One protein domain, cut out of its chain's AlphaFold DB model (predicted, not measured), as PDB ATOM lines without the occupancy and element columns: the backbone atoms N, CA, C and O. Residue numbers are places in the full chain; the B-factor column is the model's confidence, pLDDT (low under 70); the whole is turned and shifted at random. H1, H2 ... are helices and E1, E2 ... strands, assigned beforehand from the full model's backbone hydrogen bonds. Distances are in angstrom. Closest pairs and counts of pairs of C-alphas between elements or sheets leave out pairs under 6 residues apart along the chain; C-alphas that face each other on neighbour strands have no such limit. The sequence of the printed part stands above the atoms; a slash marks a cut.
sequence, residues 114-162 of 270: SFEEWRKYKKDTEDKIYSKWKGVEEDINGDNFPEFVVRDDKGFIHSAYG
ATOM      1  N   SER A 114     157.380  32.688  24.638       64.56
ATOM      2  CA  SER A 114     157.155  31.800  25.774       64.56
ATOM      3  C   SER A 114     157.845  30.458  25.532       64.56
ATOM      4  O   SER A 114     158.142  30.071  24.394       64.56
ATOM      5  N   PHE A 115     158.086  29.708  26.607       64.50
ATOM      6  CA  PHE A 115     158.634  28.361  26.485       64.50
ATOM      7  C   PHE A 115     157.772  27.472  25.579       64.50
ATOM      8  O   PHE A 115     158.314  26.716  24.770       64.50
ATOM      9  N   GLU A 116     156.440  27.599  25.655       69.44
ATOM     10  CA  GLU A 116     155.527  26.890  24.759       69.44
ATOM     11  C   GLU A 116     155.683  27.314  23.295       69.44
ATOM     12  O   GLU A 116     155.655  26.456  22.412       69.44
ATOM     13  N   GLU A 117     155.857  28.605  23.006       70.38
ATOM     14  CA  GLU A 117     156.080  29.081  21.637       70.38
ATOM     15  C   GLU A 117     157.407  28.585  21.073       70.38
ATOM     16  O   GLU A 117     157.431  28.041  19.971       70.38
ATOM     17  N   TRP A 118     158.497  28.678  21.840       69.50
ATOM     18  CA  TRP A 118     159.792  28.120  21.447       69.50
ATOM     19  C   TRP A 118     159.702  26.614  21.160       69.50
ATOM     20  O   TRP A 118     160.246  26.136  20.160       69.50
ATOM     21  N   ARG A 119     158.963  25.870  21.998       67.38
ATOM     22  CA  ARG A 119     158.754  24.423  21.848       67.38
ATOM     23  C   ARG A 119     158.000  24.081  20.556       67.38
ATOM     24  O   ARG A 119     158.384  23.126  19.889       67.38
ATOM     25  N   LYS A 120     157.002  24.876  20.145       71.56
ATOM     26  CA  LYS A 120     156.215  24.650  18.908       71.56
ATOM     27  C   LYS A 120     157.052  24.668  17.623       71.56
ATOM     28  O   LYS A 120     156.685  24.016  16.651       71.56
ATOM     29  N   TYR A 121     158.173  25.392  17.595       65.62
ATOM     30  CA  TYR A 121     159.032  25.483  16.405       65.62
ATOM     31  C   TYR A 121     160.043  24.332  16.274       65.62
ATOM     32  O   TYR A 121     160.757  24.243  15.269       65.62
ATOM     33  N   LYS A 122     160.125  23.431  17.259       66.69
ATOM     34  CA  LYS A 122     160.984  22.243  17.218       66.69
ATOM     35  C   LYS A 122     160.160  21.040  16.753       66.69
ATOM     36  O   LYS A 122     159.574  20.342  17.563       66.69
ATOM     37  N   LYS A 123     160.112  20.821  15.430       53.25
ATOM     38  CA  LYS A 123     159.394  19.706  14.777       53.25
ATOM     39  C   LYS A 123     159.773  18.335  15.366       53.25
ATOM     40  O   LYS A 123     160.892  17.875  15.141       53.25
ATOM     41  N   ASP A 124     158.823  17.716  16.071       49.97
ATOM     42  CA  ASP A 124     158.403  16.297  16.154       49.97
ATOM     43  C   ASP A 124     159.430  15.145  16.131       49.97
ATOM     44  O   ASP A 124     159.044  13.981  16.069       49.97
ATOM     45  N   THR A 125     160.735  15.396  16.209       50.88
ATOM     46  CA  THR A 125     161.736  14.313  16.118       50.88
ATOM     47  C   THR A 125     162.247  13.872  17.497       50.88
ATOM     48  O   THR A 125     162.860  12.816  17.626       50.88
ATOM     49  N   GLU A 126     161.985  14.643  18.560       55.59
ATOM     50  CA  GLU A 126     162.660  14.490  19.857       55.59
ATOM     51  C   GLU A 126     161.777  14.863  21.070       55.59
ATOM     52  O   GLU A 126     162.269  15.399  22.066       55.59
ATOM     53  N   ASP A 127     160.481  14.528  21.052       55.84
ATOM     54  CA  ASP A 127     159.582  14.727  22.210       55.84
ATOM     55  C   ASP A 127     160.139  14.116  23.511       55.84
ATOM     56  O   ASP A 127     159.886  14.602  24.612       55.84
ATOM     57  N   LYS A 128     160.980  13.079  23.415       61.25
ATOM     58  CA  LYS A 128     161.641  12.457  24.575       61.25
ATOM     59  C   LYS A 128     162.870  13.211  25.092       61.25
ATOM     60  O   LYS A 128     163.171  13.095  26.276       61.25
ATOM     61  N   ILE A 129     163.591  13.946  24.243       64.19
ATOM     62  CA  ILE A 129     164.827  14.641  24.644       64.19
ATOM     63  C   ILE A 129     164.484  16.026  25.198       64.19
ATOM     64  O   ILE A 129     164.990  16.402  26.254       64.19
ATOM     65  N   TYR A 130     163.559  16.743  24.552       63.28
ATOM     66  CA  TYR A 130     163.170  18.099  24.956       63.28
ATOM     67  C   TYR A 130     162.041  18.154  25.995       63.28
ATOM     68  O   TYR A 130     161.808  19.214  26.577       63.28
ATOM     69  N   SER A 131     161.346  17.045  26.285       68.06
ATOM     70  CA  SER A 131     160.299  17.017  27.330       68.06
ATOM     71  C   SER A 131     160.835  17.351  28.718       68.06
ATOM     72  O   SER A 131     160.110  17.932  29.525       68.06
ATOM     73  N   LYS A 132     162.103  17.025  28.986       75.69
ATOM     74  CA  LYS A 132     162.767  17.319  30.262       75.69
ATOM     75  C   LYS A 132     163.384  18.713  30.328       75.69
ATOM     76  O   LYS A 132     163.873  19.106  31.383       75.69
ATOM     77  N   TRP A 133     163.414  19.436  29.210       80.75
ATOM     78  CA  TRP A 133     163.994  20.769  29.179       80.75
ATOM     79  C   TRP A 133     163.041  21.750  29.846       80.75
ATOM     80  O   TRP A 133     161.818  21.614  29.745       80.75
ATOM     81  N   LYS A 134     163.611  22.747  30.516       76.69
ATOM     82  CA  LYS A 134     162.854  23.778  31.223       76.69
ATOM     83  C   LYS A 134     163.328  25.153  30.769       76.69
ATOM     84  O   LYS A 134     164.526  25.431  30.795       76.69
ATOM     85  N   GLY A 135     162.380  25.985  30.344       82.75
ATOM     86  CA  GLY A 135     162.579  27.421  30.180       82.75
ATOM     87  C   GLY A 135     162.414  28.115  31.528       82.75
ATOM     88  O   GLY A 135     161.415  27.882  32.209       82.75
ATOM     89  N   VAL A 136     163.395  28.916  31.932       80.56
ATOM     90  CA  VAL A 136     163.363  29.717  33.162       80.56
ATOM     91  C   VAL A 136     163.886  31.110  32.840       80.56
ATOM     92  O   VAL A 136     164.865  31.247  32.113       80.56
ATOM     93  N   GLU A 137     163.231  32.132  33.375       82.44
ATOM     94  CA  GLU A 137     163.778  33.486  33.413       82.44
ATOM     95  C   GLU A 137     164.792  33.571  34.556       82.44
ATOM     96  O   GLU A 137     164.432  33.462  35.728       82.44
ATOM     97  N   GLU A 138     166.069  33.686  34.211       81.81
ATOM     98  CA  GLU A 138     167.191  33.679  35.146       81.81
ATOM     99  C   GLU A 138     168.167  34.784  34.748       81.81
ATOM    100  O   GLU A 138     168.552  34.860  33.587       81.81
ATOM    101  N   ASP A 139     168.567  35.621  35.705       81.19
ATOM    102  CA  ASP A 139     169.636  36.606  35.514       81.19
ATOM    103  C   ASP A 139     170.988  35.887  35.564       81.19
ATOM    104  O   ASP A 139     171.568  35.658  36.630       81.19
ATOM    105  N   ILE A 140     171.471  35.472  34.395       80.00
ATOM    106  CA  ILE A 140     172.745  34.751  34.271       80.00
ATOM    107  C   ILE A 140     173.954  35.695  34.329       80.00
ATOM    108  O   ILE A 140     175.083  35.227  34.505       80.00
ATOM    109  N   ASN A 141     173.735  37.002  34.167       79.44
ATOM    110  CA  ASN A 141     174.784  38.016  34.099       79.44
ATOM    111  C   ASN A 141     174.976  38.786  35.417       79.44
ATOM    112  O   ASN A 141     176.012  39.436  35.595       79.44
ATOM    113  N   GLY A 142     174.027  38.684  36.349       77.44
ATOM    114  CA  GLY A 142     174.004  39.416  37.613       77.44
ATOM    115  C   GLY A 142     173.733  40.912  37.432       77.44
ATOM    116  O   GLY A 142     174.252  41.717  38.210       77.44
ATOM    117  N   ASP A 143     173.016  41.303  36.375       74.44
ATOM    118  CA  ASP A 143     172.723  42.703  36.045       74.44
ATOM    119  C   ASP A 143     171.271  43.127  36.338       74.44
ATOM    120  O   ASP A 143     170.877  44.250  36.011       74.44
ATOM    121  N   ASN A 144     170.527  42.278  37.053       80.06
ATOM    122  CA  ASN A 144     169.110  42.400  37.394       80.06
ATOM    123  C   ASN A 144     168.155  42.347  36.190       80.06
ATOM    124  O   ASN A 144     166.974  42.673  36.348       80.06
ATOM    125  N   PHE A 145     168.617  41.933  35.006       70.44
ATOM    126  CA  PHE A 145     167.752  41.672  33.858       70.44
ATOM    127  C   PHE A 145     167.677  40.164  33.605       70.44
ATOM    128  O   PHE A 145     168.606  39.599  33.040       70.44
ATOM    129  N   PRO A 146     166.583  39.490  33.999       74.38
ATOM    130  CA  PRO A 146     166.479  38.054  33.796       74.38
ATOM    131  C   PRO A 146     166.413  37.719  32.303       74.38
ATOM    132  O   PRO A 146     165.627  38.303  31.551       74.38
ATOM    133  N   GLU A 147     167.215  36.751  31.868       79.56
ATOM    134  CA  GLU A 147     167.175  36.212  30.516       79.56
ATOM    135  C   GLU A 147     166.324  34.947  30.452       79.56
ATOM    136  O   GLU A 147     166.313  34.128  31.370       79.56
ATOM    137  N   PHE A 148     165.628  34.734  29.335       79.25
ATOM    138  CA  PHE A 148     164.888  33.496  29.133       79.25
ATOM    139  C   PHE A 148     165.856  32.383  28.714       79.25
ATOM    140  O   PHE A 148     166.293  32.306  27.562       79.25
ATOM    141  N   VAL A 149     166.210  31.512  29.654       80.06
ATOM    142  CA  VAL A 149     167.197  30.446  29.475       80.06
ATOM    143  C   VAL A 149     166.502  29.094  29.359       80.06
ATOM    144  O   VAL A 149     165.654  28.735  30.171       80.06
ATOM    145  N   VAL A 150     166.895  28.302  28.365       80.38
ATOM    146  CA  VAL A 150     166.459  26.912  28.211       80.38
ATOM    147  C   VAL A 150     167.597  25.990  28.629       80.38
ATOM    148  O   VAL A 150     168.666  25.981  28.005       80.38
ATOM    149  N   ARG A 151     167.349  25.214  29.688       83.56
ATOM    150  CA  ARG A 151     168.291  24.232  30.237       83.56
ATOM    151  C   ARG A 151     167.838  22.803  29.948       83.56
ATOM    152  O   ARG A 151     166.636  22.536  29.885       83.56
ATOM    153  N   ASP A 152     168.800  21.896  29.795       80.94
ATOM    154  CA  ASP A 152     168.526  20.455  29.783       80.94
ATOM    155  C   ASP A 152     168.379  19.872  31.198       80.94
ATOM    156  O   ASP A 152     168.497  20.573  32.206       80.94
ATOM    157  N   ASP A 153     168.139  18.562  31.275       84.00
ATOM    158  CA  ASP A 153     167.987  17.817  32.529       84.00
ATOM    159  C   ASP A 153     169.268  17.751  33.377       84.00
ATOM    160  O   ASP A 153     169.213  17.405  34.556       84.00
ATOM    161  N   LYS A 154     170.417  18.118  32.802       84.38
ATOM    162  CA  LYS A 154     171.720  18.197  33.475       84.38
ATOM    163  C   LYS A 154     172.095  19.635  33.851       84.38
ATOM    164  O   LYS A 154     173.169  19.853  34.408       84.38
ATOM    165  N   GLY A 155     171.225  20.605  33.564       80.88
ATOM    166  CA  GLY A 155     171.420  22.017  33.878       80.88
ATOM    167  C   GLY A 155     172.276  22.792  32.870       80.88
ATOM    168  O   GLY A 155     172.578  23.961  33.125       80.88
ATOM    169  N   PHE A 156     172.656  22.206  31.730       76.44
ATOM    170  CA  PHE A 156     173.395  22.924  30.689       76.44
ATOM    171  C   PHE A 156     172.482  23.880  29.926       76.44
ATOM    172  O   PHE A 156     171.364  23.529  29.555       76.44
ATOM    173  N   ILE A 157     172.985  25.087  29.660       80.44
ATOM    174  CA  ILE A 157     172.282  26.102  28.873       80.44
ATOM    175  C   ILE A 157     172.421  25.767  27.387       80.44
ATOM    176  O   ILE A 157     173.528  25.786  26.848       80.44
ATOM    177  N   HIS A 158     171.297  25.507  26.719       72.56
ATOM    178  CA  HIS A 158     171.259  25.257  25.272       72.56
ATOM    179  C   HIS A 158     170.865  26.492  24.471       72.56
ATOM    180  O   HIS A 158     171.315  26.670  23.339       72.56
ATOM    181  N   SER A 159     170.053  27.367  25.060       72.69
ATOM    182  CA  SER A 159     169.727  28.670  24.488       72.69
ATOM    183  C   SER A 159     169.428  29.681  25.581       72.69
ATOM    184  O   SER A 159     168.806  29.334  26.580       72.69
ATOM    185  N   ALA A 160     169.813  30.930  25.355       70.06
ATOM    186  CA  ALA A 160     169.391  32.069  26.154       70.06
ATOM    187  C   ALA A 160     168.820  33.118  25.197       70.06
ATOM    188  O   ALA A 160     169.535  33.652  24.342       70.06
ATOM    189  N   TYR A 161     167.512  33.336  25.276       53.75
ATOM    190  CA  TYR A 161     166.816  34.370  24.528       53.75
ATOM    191  C   TYR A 161     166.828  35.651  25.359       53.75
ATOM    192  O   TYR A 161     166.563  35.625  26.557       53.75
ATOM    193  N   GLY A 162     167.191  36.767  24.732       52.28
ATOM    194  CA  GLY A 162     167.437  38.003  25.469       52.28
ATOM    195  C   GLY A 162     168.797  38.057  26.163       52.28
ATOM    196  O   GLY A 162     168.945  38.892  27.041       52.28
TER     197      GLY A 162
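AT A GLANCE: This is residues 114 to 162 of the 270 residues of an uncharacterized protein of Streblomastix strix (UniProt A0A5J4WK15). A small twisted sheet of three strands, E1, E2 and E3, has the short helix H1 over one face, and its other face is bare. The four-residue helix H2 lies beyond one end of the sheet and the E1 to E2 loop reaches out at the opposite end, so the whole is drawn out and flat. The printed part has 49 residues, in the order H1, H2, E1, E2, E3; the sheet's order is E1 - E2 - E3, antiparallel, and the class is mixed, helices and strands. It is only just compact, close to loose, with a radius of gyration of the C-alphas of 11.5 A and spans of 36 by 22 by 11 A.

IN THESE COORDINATES: E1 is residues 134 to 138, 11.5 A long, from C-alpha 134 at (162.854, 23.778, 31.223). E2 is residues 147 to 151, 12.0 A, and E3 is residues 157 to 161, 10.8 A, ending at C-alpha 161 (166.816, 34.370, 24.528). H1 is residues 115 to 120, 8.8 A, from C-alpha 115 at (158.634, 28.361, 26.485). H2 is residues 127 to 130, 5.6 A.

HOW THE PARTS SIT: The strands form a meander, each the antiparallel neighbour of the one before, and the sheet is only just strongly twisted, with C-alphas up to 4.1 A off its best plane. In the hairpin E1 and E2, at 147 degrees, N 136 and O 149 are within hydrogen-bond range at 2.9 A. In the hairpin E2 and E3, at 154 degrees, N 150 and O 159 are 2.8 A apart. H1 is on the sheet at a height of 9.7 A, only just over E2, with 3 of its 6 C-alphas falling on it, and slantwise to the strands at 49 degrees to E2 on the local plane. The closest C-alphas of H1 and E1 are those of Phe 115 and Gly 135, 5.5 A. H2 is not on the sheet; it is apart from E2 and E3, and only just apart from H1, the closest C-alphas being 8.3 A apart. In H1 every O i to N i+4 pair is within hydrogen-bond range; H2 is too short for such a pair, and its one O i to N i+3 pair is not within range.

THE WHOLE: The C-alphas of Thr 125 and Asp 143 are the two farthest apart, 36.4 A. The printed part has no cut and no long link. The model's mean pLDDT over the printed part is 71.9, and 18 residues are under 70, among them residues 121 to 131.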